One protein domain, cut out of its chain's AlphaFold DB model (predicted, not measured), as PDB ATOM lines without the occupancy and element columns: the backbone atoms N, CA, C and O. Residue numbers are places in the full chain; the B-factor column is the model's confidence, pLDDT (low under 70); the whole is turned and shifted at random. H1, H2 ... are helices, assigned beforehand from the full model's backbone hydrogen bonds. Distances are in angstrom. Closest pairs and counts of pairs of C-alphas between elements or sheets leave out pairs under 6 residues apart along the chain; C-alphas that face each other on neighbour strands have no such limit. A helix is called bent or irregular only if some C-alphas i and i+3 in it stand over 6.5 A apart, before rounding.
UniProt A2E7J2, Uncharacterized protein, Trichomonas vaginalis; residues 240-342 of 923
ATOM      1  N   GLU A 240     -18.741  35.500 -41.341       80.00
ATOM      2  CA  GLU A 240     -19.655  36.584 -40.994       80.00
ATOM      3  C   GLU A 240     -19.836  36.716 -39.471       80.00
ATOM      4  O   GLU A 240     -20.148  35.753 -38.769       80.00
ATOM      5  N   GLU A 241     -19.734  37.944 -38.974       80.75
ATOM      6  CA  GLU A 241     -19.846  38.324 -37.559       80.75
ATOM      7  C   GLU A 241     -21.045  37.683 -36.830       80.75
ATOM      8  O   GLU A 241     -20.906  37.154 -35.727       80.75
ATOM      9  N   LYS A 242     -22.212  37.604 -37.487       82.00
ATOM     10  CA  LYS A 242     -23.426  36.977 -36.931       82.00
ATOM     11  C   LYS A 242     -23.219  35.516 -36.501       82.00
ATOM     12  O   LYS A 242     -23.811  35.056 -35.529       82.00
ATOM     13  N   ASN A 243     -22.382  34.769 -37.223       82.81
ATOM     14  CA  ASN A 243     -22.115  33.363 -36.925       82.81
ATOM     15  C   ASN A 243     -21.106  33.226 -35.778       82.81
ATOM     16  O   ASN A 243     -21.220  32.290 -34.989       82.81
ATOM     17  N   ILE A 244     -20.165  34.170 -35.657       85.00
ATOM     18  CA  ILE A 244     -19.246  34.262 -34.514       85.00
ATOM     19  C   ILE A 244     -20.044  34.482 -33.223       85.00
ATOM     20  O   ILE A 244     -19.833  33.772 -32.244       85.00
ATOM     21  N   ILE A 245     -21.017  35.395 -33.247       86.00
ATOM     22  CA  ILE A 245     -21.892  35.682 -32.101       86.00
ATOM     23  C   ILE A 245     -22.728  34.453 -31.721       86.00
ATOM     24  O   ILE A 245     -22.763  34.059 -30.557       86.00
ATOM     25  N   ASN A 246     -23.341  33.779 -32.702       86.19
ATOM     26  CA  ASN A 246     -24.101  32.550 -32.450       86.19
ATOM     27  C   ASN A 246     -23.238  31.434 -31.840       86.19
ATOM     28  O   ASN A 246     -23.703  30.698 -30.969       86.19
ATOM     29  N   LEU A 247     -21.987  31.293 -32.288       87.12
ATOM     30  CA  LEU A 247     -21.033  30.356 -31.698       87.12
ATOM     31  C   LEU A 247     -20.698  30.749 -30.258       87.12
ATOM     32  O   LEU A 247     -20.758  29.899 -29.373       87.12
ATOM     33  N   PHE A 248     -20.417  32.030 -30.015       91.38
ATOM     34  CA  PHE A 248     -20.137  32.557 -28.684       91.38
ATOM     35  C   PHE A 248     -21.277  32.263 -27.697       91.38
ATOM     36  O   PHE A 248     -21.013  31.754 -26.608       91.38
ATOM     37  N   TYR A 249     -22.541  32.466 -28.093       91.44
ATOM     38  CA  TYR A 249     -23.696  32.120 -27.254       91.44
ATOM     39  C   TYR A 249     -23.768  30.628 -26.930       91.44
ATOM     40  O   TYR A 249     -23.997  30.258 -25.778       91.44
ATOM     41  N   ARG A 250     -23.476  29.749 -27.896       90.25
ATOM     42  CA  ARG A 250     -23.415  28.307 -27.621       90.25
ATOM     43  C   ARG A 250     -22.303  27.952 -26.632       90.25
ATOM     44  O   ARG A 250     -22.515  27.091 -25.782       90.25
ATOM     45  N   PHE A 251     -21.136  28.596 -26.696       91.62
ATOM     46  CA  PHE A 251     -20.072  28.379 -25.704       91.62
ATOM     47  C   PHE A 251     -20.455  28.910 -24.321       91.62
ATOM     48  O   PHE A 251     -20.194  28.245 -23.317       91.62
ATOM     49  N   LEU A 252     -21.144  30.050 -24.263       93.19
ATOM     50  CA  LEU A 252     -21.674  30.607 -23.021       93.19
ATOM     51  C   LEU A 252     -22.710  29.676 -22.368       93.19
ATOM     52  O   LEU A 252     -22.707  29.499 -21.148       93.19
ATOM     53  N   ASP A 253     -23.571  29.045 -23.166       91.50
ATOM     54  CA  ASP A 253     -24.548  28.063 -22.686       91.50
ATOM     55  C   ASP A 253     -23.898  26.788 -22.151       91.50
ATOM     56  O   ASP A 253     -24.363  26.241 -21.148       91.50
ATOM     57  N   ASN A 254     -22.772  26.384 -22.738       90.06
ATOM     58  CA  ASN A 254     -22.006  25.212 -22.322       90.06
ATOM     59  C   ASN A 254     -20.911  25.506 -21.277       90.06
ATOM     60  O   ASN A 254     -20.196  24.596 -20.867       90.06
ATOM     61  N   ASN A 255     -20.815  26.747 -20.786       92.88
ATOM     62  CA  ASN A 255     -19.801  27.207 -19.831       92.88
ATOM     63  C   ASN A 255     -18.341  27.010 -20.306       92.88
ATOM     64  O   ASN A 255     -17.460  26.701 -19.502       92.88
ATOM     65  N   ASP A 256     -18.070  27.189 -21.599       91.44
ATOM     66  CA  ASP A 256     -16.742  26.982 -22.186       91.44
ATOM     67  C   ASP A 256     -15.915  28.280 -22.238       91.44
ATOM     68  O   ASP A 256     -15.869  28.998 -23.242       91.44
ATOM     69  N   GLU A 257     -15.261  28.601 -21.120       92.81
ATOM     70  CA  GLU A 257     -14.471  29.832 -20.969       92.81
ATOM     71  C   GLU A 257     -13.282  29.917 -21.935       92.81
ATOM     72  O   GLU A 257     -12.921  31.014 -22.367       92.81
ATOM     73  N   PHE A 258     -12.674  28.782 -22.292       89.62
ATOM     74  CA  PHE A 258     -11.497  28.760 -23.160       89.62
ATOM     75  C   PHE A 258     -11.840  29.289 -24.554       89.62
ATOM     76  O   PHE A 258     -11.184  30.215 -25.038       89.62
ATOM     77  N   HIS A 259     -12.893  28.747 -25.170       88.94
ATOM     78  CA  HIS A 259     -13.305  29.176 -26.503       88.94
ATOM     79  C   HIS A 259     -13.834  30.608 -26.483       88.94
ATOM     80  O   HIS A 259     -13.455  31.394 -27.349       88.94
ATOM     81  N   MET A 260     -14.616  30.993 -25.465       92.94
ATOM     82  CA  MET A 260     -15.067  32.382 -25.316       92.94
ATOM     83  C   MET A 260     -13.895  33.372 -25.230       92.94
ATOM     84  O   MET A 260     -13.907  34.382 -25.930       92.94
ATOM     85  N   ASN A 261     -12.859  33.082 -24.432       88.56
ATOM     86  CA  ASN A 261     -11.669  33.939 -24.343       88.56
ATOM     87  C   ASN A 261     -10.944  34.053 -25.684       88.56
ATOM     88  O   ASN A 261     -10.486  35.135 -26.045       88.56
ATOM     89  N   LEU A 262     -10.852  32.952 -26.428       85.38
ATOM     90  CA  LEU A 262     -10.222  32.973 -27.738       85.38
ATOM     91  C   LEU A 262     -11.009  33.842 -28.726       85.38
ATOM     92  O   LEU A 262     -10.399  34.618 -29.456       85.38
ATOM     93  N   PHE A 263     -12.347  33.782 -28.706       86.62
ATOM     94  CA  PHE A 263     -13.181  34.669 -29.523       86.62
ATOM     95  C   PHE A 263     -12.918  36.138 -29.215       86.62
ATOM     96  O   PHE A 263     -12.693  36.902 -30.152       86.62
ATOM     97  N   LEU A 264     -12.859  36.517 -27.933       85.81
ATOM     98  CA  LEU A 264     -12.563  37.898 -27.531       85.81
ATOM     99  C   LEU A 264     -11.182  38.372 -28.016       85.81
ATOM    100  O   LEU A 264     -10.981  39.560 -28.236       85.81
ATOM    101  N   GLN A 265     -10.223  37.465 -28.213       82.88
ATOM    102  CA  GLN A 265      -8.896  37.812 -28.733       82.88
ATOM    103  C   GLN A 265      -8.866  37.976 -30.262       82.88
ATOM    104  O   GLN A 265      -7.921  38.566 -30.799       82.88
ATOM    105  N   THR A 266      -9.884  37.498 -30.985       80.31
ATOM    106  CA  THR A 266      -9.952  37.680 -32.439       80.31
ATOM    107  C   THR A 266     -10.400  39.100 -32.787       80.31
ATOM    108  O   THR A 266     -11.279  39.679 -32.154       80.31
ATOM    109  N   HIS A 267      -9.779  39.700 -33.806       68.56
ATOM    110  CA  HIS A 267      -9.990  41.115 -34.155       68.56
ATOM    111  C   HIS A 267     -11.383  41.397 -34.748       68.56
ATOM    112  O   HIS A 267     -11.733  42.550 -34.976       68.56
ATOM    113  N   SER A 268     -12.161  40.350 -35.018       73.50
ATOM    114  CA  SER A 268     -13.490  40.388 -35.625       73.50
ATOM    115  C   SER A 268     -14.633  40.282 -34.612       73.50
ATOM    116  O   SER A 268     -15.793  40.344 -35.016       73.50
ATOM    117  N   PHE A 269     -14.351  40.120 -33.314       83.38
ATOM    118  CA  PHE A 269     -15.410  40.055 -32.311       83.38
ATOM    119  C   PHE A 269     -15.975  41.447 -32.022       83.38
ATOM    120  O   PHE A 269     -15.280  42.329 -31.516       83.38
ATOM    121  N   ASN A 270     -17.258  41.637 -32.318       84.19
ATOM    122  CA  ASN A 270     -17.962  42.854 -31.965       84.19
ATOM    123  C   ASN A 270     -18.507  42.746 -30.538       84.19
ATOM    124  O   ASN A 270     -19.509  42.096 -30.264       84.19
ATOM    125  N   TYR A 271     -17.832  43.416 -29.609       82.06
ATOM    126  CA  TYR A 271     -18.182  43.434 -28.186       82.06
ATOM    127  C   TYR A 271     -19.572  44.030 -27.917       82.06
ATOM    128  O   TYR A 271     -20.113  43.862 -26.828       82.06
ATOM    129  N   PHE A 272     -20.134  44.730 -28.901       79.12
ATOM    130  CA  PHE A 272     -21.353  45.521 -28.797       79.12
ATOM    131  C   PHE A 272     -22.621  44.771 -29.215       79.12
ATOM    132  O   PHE A 272     -23.712  45.315 -29.116       79.12
ATOM    133  N   THR A 273     -22.498  43.528 -29.682       82.50
ATOM    134  CA  THR A 273     -23.640  42.710 -30.125       82.50
ATOM    135  C   THR A 273     -24.138  41.725 -29.068       82.50
ATOM    136  O   THR A 273     -25.027  40.923 -29.355       82.50
ATOM    137  N   LEU A 274     -23.525  41.721 -27.882       85.69
ATOM    138  CA  LEU A 274     -23.921  40.840 -26.788       85.69
ATOM    139  C   LEU A 274     -25.133  41.404 -26.064       85.69
ATOM    140  O   LEU A 274     -25.103  42.544 -25.614       85.69
ATOM    141  N   ASP A 275     -26.162  40.577 -25.908       84.62
ATOM    142  CA  ASP A 275     -27.336  40.951 -25.132       84.62
ATOM    143  C   ASP A 275     -27.031  41.004 -23.621       84.62
ATOM    144  O   ASP A 275     -26.098  40.381 -23.097       84.62
ATOM    145  N   THR A 276     -27.870  41.731 -22.894       77.06
ATOM    146  CA  THR A 276     -27.715  41.977 -21.455       77.06
ATOM    147  C   THR A 276     -27.782  40.710 -20.603       77.06
ATOM    148  O   THR A 276     -27.046  40.604 -19.622       77.06
ATOM    149  N   HIS A 277     -28.609  39.725 -20.973       85.75
ATOM    150  CA  HIS A 277     -28.690  38.465 -20.234       85.75
ATOM    151  C   HIS A 277     -27.376  37.685 -20.357       85.75
ATOM    152  O   HIS A 277     -26.850  37.164 -19.368       85.75
ATOM    153  N   SER A 278     -26.798  37.673 -21.556       89.19
ATOM    154  CA  SER A 278     -25.489  37.087 -21.816       89.19
ATOM    155  C   SER A 278     -24.375  37.811 -21.056       89.19
ATOM    156  O   SER A 278     -23.541  37.152 -20.430       89.19
ATOM    157  N   LEU A 279     -24.385  39.147 -21.018       87.19
ATOM    158  CA  LEU A 279     -23.424  39.934 -20.234       87.19
ATOM    159  C   LEU A 279     -23.529  39.665 -18.727       87.19
ATOM    160  O   LEU A 279     -22.498  39.478 -18.081       87.19
ATOM    161  N   GLU A 280     -24.735  39.582 -18.156       84.75
ATOM    162  CA  GLU A 280     -24.912  39.216 -16.744       84.75
ATOM    163  C   GLU A 280     -24.421  37.795 -16.454       84.75
ATOM    164  O   GLU A 280     -23.738  37.556 -15.452       84.75
ATOM    165  N   LYS A 281     -24.713  36.842 -17.345       92.44
ATOM    166  CA  LYS A 281     -24.232  35.459 -17.236       92.44
ATOM    167  C   LYS A 281     -22.702  35.400 -17.279       92.44
ATOM    168  O   LYS A 281     -22.109  34.672 -16.486       92.44
ATOM    169  N   ILE A 282     -22.056  36.200 -18.130       92.50
ATOM    170  CA  ILE A 282     -20.591  36.336 -18.183       92.50
ATOM    171  C   ILE A 282     -20.057  36.993 -16.907       92.50
ATOM    172  O   ILE A 282     -19.137  36.456 -16.296       92.50
ATOM    173  N   LYS A 283     -20.650  38.103 -16.452       91.12
ATOM    174  CA  LYS A 283     -20.237  38.827 -15.236       91.12
ATOM    175  C   LYS A 283     -20.297  37.936 -13.995       91.12
ATOM    176  O   LYS A 283     -19.396  37.976 -13.161       91.12
ATOM    177  N   THR A 284     -21.347  37.124 -13.885       91.44
ATOM    178  CA  THR A 284     -21.579  36.242 -12.734       91.44
ATOM    179  C   THR A 284     -20.758  34.956 -12.785       91.44
ATOM    180  O   THR A 284     -20.226  34.550 -11.752       91.44
ATOM    181  N   LYS A 285     -20.631  34.307 -13.952       95.25
ATOM    182  CA  LYS A 285     -19.933  33.014 -14.077       95.25
ATOM    183  C   LYS A 285     -18.456  33.119 -14.457       95.25
ATOM    184  O   LYS A 285     -17.681  32.260 -14.051       95.25
ATOM    185  N   PHE A 286     -18.064  34.143 -15.214       95.12
ATOM    186  CA  PHE A 286     -16.730  34.291 -15.811       95.12
ATOM    187  C   PHE A 286     -16.172  35.711 -15.594       95.12
ATOM    188  O   PHE A 286     -15.994  36.470 -16.549       95.12
ATOM    189  N   PRO A 287     -15.863  36.108 -14.347       91.94
ATOM    190  CA  PRO A 287     -15.446  37.477 -14.038       91.94
ATOM    191  C   PRO A 287     -14.164  37.904 -14.775       91.94
ATOM    192  O   PRO A 287     -14.053  39.058 -15.176       91.94
ATOM    193  N   ASN A 288     -13.222  36.985 -15.020       91.31
ATOM    194  CA  ASN A 288     -12.010  37.277 -15.797       91.31
ATOM    195  C   ASN A 288     -12.325  37.539 -17.277       91.31
ATOM    196  O   ASN A 288     -11.810  38.491 -17.862       91.31
ATOM    197  N   LEU A 289     -13.206  36.728 -17.870       91.62
ATOM    198  CA  LEU A 289     -13.695  36.926 -19.235       91.62
ATOM    199  C   LEU A 289     -14.428  38.269 -19.362       91.62
ATOM    200  O   LEU A 289     -14.202  38.995 -20.324       91.62
ATOM    201  N   TYR A 290     -15.246  38.630 -18.368       91.75
ATOM    202  CA  TYR A 290     -15.924  39.927 -18.314       91.75
ATOM    203  C   TYR A 290     -14.929  41.096 -18.319       91.75
ATOM    204  O   TYR A 290     -15.102  42.048 -19.076       91.75
ATOM    205  N   GLN A 291     -13.845  41.005 -17.542       86.62
ATOM    206  CA  GLN A 291     -12.779  42.014 -17.555       86.62
ATOM    207  C   GLN A 291     -12.076  42.100 -18.917       86.62
ATOM    208  O   GLN A 291     -11.835  43.199 -19.414       86.62
ATOM    209  N   ASN A 292     -11.809  40.968 -19.576       88.00
ATOM    210  CA  ASN A 292     -11.251  40.966 -20.933       88.00
ATOM    211  C   ASN A 292     -12.199  41.628 -21.944       88.00
ATOM    212  O   ASN A 292     -11.751  42.358 -22.829       88.00
ATOM    213  N   LEU A 293     -13.505  41.417 -21.780       88.88
ATOM    214  CA  LEU A 293     -14.557  42.028 -22.588       88.88
ATOM    215  C   LEU A 293     -14.568  43.554 -22.421       88.88
ATOM    216  O   LEU A 293     -14.587  44.281 -23.415       88.88
ATOM    217  N   LEU A 294     -14.461  44.040 -21.178       82.38
ATOM    218  CA  LEU A 294     -14.333  45.466 -20.867       82.38
ATOM    219  C   LEU A 294     -13.072  46.070 -21.498       82.38
ATOM    220  O   LEU A 294     -13.156  47.097 -22.169       82.38
ATOM    221  N   ILE A 295     -11.912  45.422 -21.352       84.38
ATOM    222  CA  ILE A 295     -10.641  45.891 -21.933       84.38
ATOM    223  C   ILE A 295     -10.720  45.943 -23.466       84.38
ATOM    224  O   ILE A 295     -10.278  46.918 -24.080       84.38
ATOM    225  N   GLY A 296     -11.299  44.919 -24.097       83.81
ATOM    226  CA  GLY A 296     -11.484  44.862 -25.546       83.81
ATOM    227  C   GLY A 296     -12.393  45.978 -26.067       83.81
ATOM    228  O   GLY A 296     -11.995  46.732 -26.961       83.81
ATOM    229  N   ALA A 297     -13.550  46.175 -25.429       82.88
ATOM    230  CA  ALA A 297     -14.457  47.281 -25.731       82.88
ATOM    231  C   ALA A 297     -13.781  48.652 -25.519       82.88
ATOM    232  O   ALA A 297     -13.879  49.546 -26.364       82.88
ATOM    233  N   GLN A 298     -13.015  48.819 -24.434       76.25
ATOM    234  CA  GLN A 298     -12.251  50.039 -24.168       76.25
ATOM    235  C   GLN A 298     -11.204  50.329 -25.253       76.25
ATOM    236  O   GLN A 298     -11.013  51.504 -25.591       76.25
ATOM    237  N   ASN A 299     -10.516  49.304 -25.763       81.06
ATOM    238  CA  ASN A 299      -9.493  49.433 -26.801       81.06
ATOM    239  C   ASN A 299     -10.099  49.792 -28.162       81.06
ATOM    240  O   ASN A 299      -9.557  50.661 -28.843       81.06
ATOM    241  N   LEU A 300     -11.253  49.219 -28.517       76.81
ATOM    242  CA  LEU A 300     -12.015  49.643 -29.698       76.81
ATOM    243  C   LEU A 300     -12.395  51.121 -29.615       76.81
ATOM    244  O   LEU A 300     -12.081  51.888 -30.519       76.81
ATOM    245  N   LEU A 301     -12.938  51.545 -28.470       71.25
ATOM    246  CA  LEU A 301     -13.297  52.943 -28.210       71.25
ATOM    247  C   LEU A 301     -12.099  53.911 -28.191       71.25
ATOM    248  O   LEU A 301     -12.301  55.120 -28.191       71.25
ATOM    249  N   LYS A 302     -10.853  53.425 -28.071       74.81
ATOM    250  CA  LYS A 302      -9.646  54.273 -28.175       74.81
ATOM    251  C   LYS A 302      -9.215  54.483 -29.625       74.81
ATOM    252  O   LYS A 302      -8.633  55.523 -29.920       74.81
ATOM    253  N   ASN A 303      -9.443  53.489 -30.478       70.19
ATOM    254  CA  ASN A 303      -8.815  53.411 -31.794       70.19
ATOM    255  C   ASN A 303      -9.714  53.905 -32.922       70.19
ATOM    256  O   ASN A 303      -9.190  54.354 -33.935       70.19
ATOM    257  N   ASP A 304     -11.032  53.862 -32.757       59.81
ATOM    258  CA  ASP A 304     -11.938  54.337 -33.790       59.81
ATOM    259  C   ASP A 304     -13.283  54.748 -33.194       59.81
ATOM    260  O   ASP A 304     -13.729  54.180 -32.201       59.81
ATOM    261  N   VAL A 305     -13.936  55.693 -33.874       51.44
ATOM    262  CA  VAL A 305     -15.327  56.137 -33.694       51.44
ATOM    263  C   VAL A 305     -15.553  57.449 -32.918       51.44
ATOM    264  O   VAL A 305     -15.414  57.565 -31.702       51.44
ATOM    265  N   ARG A 306     -16.052  58.446 -33.664       57.22
ATOM    266  CA  ARG A 306     -16.810  59.579 -33.118       57.22
ATOM    267  C   ARG A 306     -18.081  59.040 -32.442       57.22
ATOM    268  O   ARG A 306     -18.757  58.229 -33.075       57.22
ATOM    269  N   PRO A 307     -18.493  59.565 -31.279       54.91
ATOM    270  CA  PRO A 307     -19.632  59.068 -30.495       54.91
ATOM    271  C   PRO A 307     -20.912  58.678 -31.267       54.91
ATOM    272  O   PRO A 307     -21.498  57.655 -30.921       54.91
ATOM    273  N   PRO A 308     -21.319  59.369 -32.359       55.84
ATOM    274  CA  PRO A 308     -22.543  59.025 -33.084       55.84
ATOM    275  C   PRO A 308     -22.595  57.611 -33.682       55.84
ATOM    276  O   PRO A 308     -23.689  57.079 -33.839       55.84
ATOM    277  N   HIS A 309     -21.466  56.976 -34.041       59.66
ATOM    278  CA  HIS A 309     -21.541  55.599 -34.571       59.66
ATOM    279  C   HIS A 309     -21.635  54.537 -33.475       59.66
ATOM    280  O   HIS A 309     -22.125  53.450 -33.756       59.66
ATOM    281  N   ILE A 310     -21.221  54.845 -32.240       59.50
ATOM    282  CA  ILE A 310     -21.463  53.951 -31.098       59.50
ATOM    283  C   ILE A 310     -22.978  53.869 -30.903       59.50
ATOM    284  O   ILE A 310     -23.535  52.780 -30.869       59.50
ATOM    285  N   CYS A 311     -23.641  55.028 -30.918       58.28
ATOM    286  CA  CYS A 311     -25.080  55.197 -30.731       58.28
ATOM    287  C   CYS A 311     -25.969  54.506 -31.773       58.28
ATOM    288  O   CYS A 311     -27.051  54.027 -31.443       58.28
ATOM    289  N   ASN A 312     -25.490  54.372 -33.007       59.59
ATOM    290  CA  ASN A 312     -26.221  53.662 -34.059       59.59
ATOM    291  C   ASN A 312     -26.088  52.132 -33.983       59.59
ATOM    292  O   ASN A 312     -26.854  51.433 -34.642       59.59
ATOM    293  N   ASN A 313     -25.135  51.613 -33.204       58.12
ATOM    294  CA  ASN A 313     -24.889  50.175 -33.074       58.12
ATOM    295  C   ASN A 313     -25.597  49.544 -31.865       58.12
ATOM    296  O   ASN A 313     -25.491  48.336 -31.672       58.12
ATOM    297  N   PHE A 314     -26.318  50.325 -31.057       58.19
ATOM    298  CA  PHE A 314     -27.076  49.783 -29.932       58.19
ATOM    299  C   PHE A 314     -28.330  49.077 -30.442       58.19
ATOM    300  O   PHE A 314     -29.271  49.710 -30.923       58.19
ATOM    301  N   VAL A 315     -28.336  47.750 -30.333       55.09
ATOM    302  CA  VAL A 315     -29.466  46.915 -30.753       55.09
ATOM    303  C   VAL A 315     -30.561  46.887 -29.676       55.09
ATOM    304  O   VAL A 315     -31.733  46.740 -30.023       55.09
ATOM    305  N   SER A 316     -30.218  47.090 -28.392       61.59
ATOM    306  CA  SER A 316     -31.179  47.058 -27.282       61.59
ATOM    307  C   SER A 316     -30.960  48.155 -26.214       61.59
ATOM    308  O   SER A 316     -29.830  48.407 -25.796       61.59
ATOM    309  N   PRO A 317     -32.047  48.765 -25.688       54.47
ATOM    310  CA  PRO A 317     -32.077  49.590 -24.473       54.47
ATOM    311  C   PRO A 317     -31.287  49.050 -23.276       54.47
ATOM    312  O   PRO A 317     -30.682  49.815 -22.531       54.47
ATOM    313  N   SER A 318     -31.304  47.731 -23.099       61.16
ATOM    314  CA  SER A 318     -30.725  47.044 -21.947       61.16
ATOM    315  C   SER A 318     -29.188  47.027 -21.959       61.16
ATOM    316  O   SER A 318     -28.566  46.796 -20.925       61.16
ATOM    317  N   ASP A 319     -28.566  47.350 -23.096       68.81
ATOM    318  CA  ASP A 319     -27.108  47.383 -23.231       68.81
ATOM    319  C   ASP A 319     -26.508  48.696 -22.701       68.81
ATOM    320  O   ASP A 319     -25.319  48.754 -22.395       68.81
ATOM    321  N   ALA A 320     -27.316  49.747 -22.516       68.94
ATOM    322  CA  ALA A 320     -26.840  51.065 -22.090       68.94
ATOM    323  C   ALA A 320     -26.119  51.042 -20.724       68.94
ATOM    324  O   ALA A 320     -25.123  51.749 -20.543       68.94
ATOM    325  N   ASP A 321     -26.555  50.188 -19.792       70.19
ATOM    326  CA  ASP A 321     -25.960  50.067 -18.453       70.19
ATOM    327  C   ASP A 321     -24.491  49.596 -18.512       70.19
ATOM    328  O   ASP A 321     -23.634  50.128 -17.802       70.19
ATOM    329  N   PHE A 322     -24.170  48.666 -19.418       73.19
ATOM    330  CA  PHE A 322     -22.811  48.144 -19.617       73.19
ATOM    331  C   PHE A 322     -21.847  49.212 -20.152       73.19
ATOM    332  O   PHE A 322     -20.703  49.324 -19.710       73.19
ATOM    333  N   TYR A 323     -22.309  50.054 -21.075       71.56
ATOM    334  CA  TYR A 323     -21.470  51.112 -21.643       71.56
ATOM    335  C   TYR A 323     -21.273  52.275 -20.697       71.56
ATOM    336  O   TYR A 323     -20.195  52.873 -20.687       71.56
ATOM    337  N   LEU A 324     -22.285  52.598 -19.895       72.12
ATOM    338  CA  LEU A 324     -22.115  53.584 -18.845       72.12
ATOM    339  C   LEU A 324     -21.046  53.128 -17.839       72.12
ATOM    340  O   LEU A 324     -20.267  53.969 -17.396       72.12
ATOM    341  N   GLU A 325     -20.932  51.824 -17.553       74.75
ATOM    342  CA  GLU A 325     -19.841  51.256 -16.742       74.75
ATOM    343  C   GLU A 325     -18.465  51.504 -17.407       74.75
ATOM    344  O   GLU A 325     -17.563  52.051 -16.767       74.75
ATOM    345  N   ILE A 326     -18.333  51.238 -18.716       73.19
ATOM    346  CA  ILE A 326     -17.091  51.456 -19.493       73.19
ATOM    347  C   ILE A 326     -16.689  52.938 -19.566       73.19
ATOM    348  O   ILE A 326     -15.515  53.295 -19.418       73.19
ATOM    349  N   VAL A 327     -17.642  53.821 -19.859       71.31
ATOM    350  CA  VAL A 327     -17.375  55.249 -20.088       71.31
ATOM    351  C   VAL A 327     -17.059  55.947 -18.773       71.31
ATOM    352  O   VAL A 327     -16.162  56.796 -18.720       71.31
ATOM    353  N   ALA A 328     -17.740  55.549 -17.698       68.50
ATOM    354  CA  ALA A 328     -17.451  56.064 -16.375       68.50
ATOM    355  C   ALA A 328     -16.032  55.666 -15.918       68.50
ATOM    356  O   ALA A 328     -15.309  56.517 -15.396       68.50
ATOM    357  N   GLU A 329     -15.557  54.455 -16.245       72.06
ATOM    358  CA  GLU A 329     -14.179  54.009 -15.969       72.06
ATOM    359  C   GLU A 329     -13.100  54.853 -16.657       72.06
ATOM    360  O   GLU A 329     -12.071  55.173 -16.054       72.06
ATOM    361  N   LYS A 330     -13.364  55.333 -17.877       71.31
ATOM    362  CA  LYS A 330     -12.458  56.255 -18.582       71.31
ATOM    363  C   LYS A 330     -12.454  57.680 -18.017       71.31
ATOM    364  O   LYS A 330     -11.608  58.476 -18.427       71.31
ATOM    365  N   LYS A 331     -13.365  58.018 -17.092       73.81
ATOM    366  CA  LYS A 331     -13.604  59.391 -16.601       73.81
ATOM    367  C   LYS A 331     -13.881  60.386 -17.739       73.81
ATOM    368  O   LYS A 331     -13.577  61.576 -17.620       73.81
ATOM    369  N   ASP A 332     -14.450  59.901 -18.841       74.56
ATOM    370  CA  ASP A 332     -14.764  60.698 -20.025       74.56
ATOM    371  C   ASP A 332     -16.170  61.300 -19.898       74.56
ATOM    372  O   ASP A 332     -17.174  60.743 -20.343       74.56
ATOM    373  N   MET A 333     -16.232  62.441 -19.210       71.12
ATOM    374  CA  MET A 333     -17.484  63.119 -18.870       71.12
ATOM    375  C   MET A 333     -18.302  63.533 -20.097       71.12
ATOM    376  O   MET A 333     -19.528  63.506 -20.037       71.12
ATOM    377  N   ASP A 334     -17.653  63.933 -21.191       73.69
ATOM    378  CA  ASP A 334     -18.365  64.455 -22.360       73.69
ATOM    379  C   ASP A 334     -19.068  63.306 -23.109       73.69
ATOM    380  O   ASP A 334     -20.250  63.422 -23.446       73.69
ATOM    381  N   ASN A 335     -18.402  62.151 -23.249       72.56
ATOM    382  CA  ASN A 335     -19.013  60.939 -23.805       72.56
ATOM    383  C   ASN A 335     -20.103  60.357 -22.898       72.56
ATOM    384  O   ASN A 335     -21.142  59.917 -23.389       72.56
ATOM    385  N   PHE A 336     -19.910  60.403 -21.578       77.69
ATOM    386  CA  PHE A 336     -20.923  59.959 -20.619       77.69
ATOM    387  C   PHE A 336     -22.226  60.753 -20.770       77.69
ATOM    388  O   PHE A 336     -23.314  60.184 -20.854       77.69
ATOM    389  N   ILE A 337     -22.106  62.083 -20.852       75.44
ATOM    390  CA  ILE A 337     -23.245  62.984 -21.039       75.44
ATOM    391  C   ILE A 337     -23.947  62.690 -22.362       75.44
ATOM    392  O   ILE A 337     -25.177  62.683 -22.402       75.44
ATOM    393  N   GLN A 338     -23.201  62.450 -23.439       77.00
ATOM    394  CA  GLN A 338     -23.801  62.138 -24.731       77.00
ATOM    395  C   GLN A 338     -24.596  60.826 -24.692       77.00
ATOM    396  O   GLN A 338     -25.746  60.807 -25.125       77.00
ATOM    397  N   ILE A 339     -24.038  59.768 -24.098       75.88
ATOM    398  CA  ILE A 339     -24.712  58.468 -23.981       75.88
ATOM    399  C   ILE A 339     -25.977  58.583 -23.130       75.88
ATOM    400  O   ILE A 339     -27.030  58.119 -23.556       75.88
ATOM    401  N   ILE A 340     -25.935  59.255 -21.972       80.81
ATOM    402  CA  ILE A 340     -27.165  59.457 -21.189       80.81
ATOM    403  C   ILE A 340     -28.201  60.251 -21.989       80.81
ATOM    404  O   ILE A 340     -29.372  59.892 -21.970       80.81
ATOM    405  N   ASN A 341     -27.809  61.309 -22.703       79.00
ATOM    406  CA  ASN A 341     -28.763  62.092 -23.493       79.00
ATOM    407  C   ASN A 341     -29.474  61.248 -24.557       79.00
ATOM    408  O   ASN A 341     -30.675  61.425 -24.768       79.00
ATOM    409  N   GLU A 342     -28.742  60.349 -25.210       77.75
ATOM    410  CA  GLU A 342     -29.273  59.505 -26.278       77.75
ATOM    411  C   GLU A 342     -30.074  58.306 -25.740       77.75
ATOM    412  O   GLU A 342     -31.097  57.947 -26.321       77.75
TER     413      GLU A 342
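This is residues 240 to 342 of the 923 residues of an uncharacterized protein of Trichomonas vaginalis (UniProt A2E7J2). Two lobes of helices stand at the two ends of the domain, with the long helix H4 running from one to the other along one side. The first lobe holds the hairpin of H1 and H2 with H3 packed on H1; the second holds the hairpin of H6 and H7 with short H5 packed on H7. The printed part has 103 residues with seven named helices, H1 to H7 in order along the chain, and no named strand: the class is all helix. It is compact, with a radius of gyration of the C-alphas of 13.5 A, and spans 39 by 28 by 23 A.

The hub is H4, residues 287 to 303, which touches three helices. With residues 289 to 296 alone it touches H2, residues 257 to 265, at a shallow tilt of 7 degrees, the same way; the closest C-alphas, of Asn 261 and Leu 289, are 6.3 A apart. With residues 289 to 290 alone it touches H3, residues 276 to 285, at a steep tilt of 51 degrees, opposite ways; the closest C-alphas are those of Lys 283 and Tyr 290, 5.4 A. H4 and H6, residues 317 to 329, only just touch, with 3 pairs of C-alphas within 8 A, the closest being Leu 294 and Ile 326 at 6.7 A; they are about perpendicular, at 79 degrees. H1, residues 241 to 253, forms a helical hairpin with H2 at 25 degrees, the C-alphas of Phe 248 and Met 260 coming closest at 6.1 A. H1 touches H3 with residues 249 to 252 alone, closest at the C-alphas of Leu 252 and Ile 282, 7.6 A. H7, residues 333 to 342, forms a hairpin with H6 at 8 degrees; the closest C-alphas, of Val 327 and Phe 336, are 5.9 A apart. H5, residues 307 to 312, touches H7, closest at the C-alphas of Pro 307 and Asn 335, 7.0 A. H1 and H7 are apart. Every O i to N i+4 pair is within hydrogen-bond range in H1, H2, H3, H4, H5 and H7, and 6 of 9 in H6.

H4 is 24.8 A long, from C-alpha 287 at (-15.446, 37.477, -14.038). H6 measures 20.3 A and is irregular, but only just: C-alphas 318 and 321 are 6.6 A apart. H1, 18.7 A, begins at C-alpha 241 (-19.846, 38.324, -37.559). H7, 14.4 A, ends at C-alpha 342 (-29.273, 59.505, -26.278). H3 is 14.0 A, H2 12.5 A and H5 9.2 A.

The C-alphas farthest apart, of Asn 254 and Asp 334, are 39.4 A apart. The printed part has no cut and no long link. The mean pLDDT of the printed part is 78.8; residue 267, residues 304 to 320 and residue 328 are under 70.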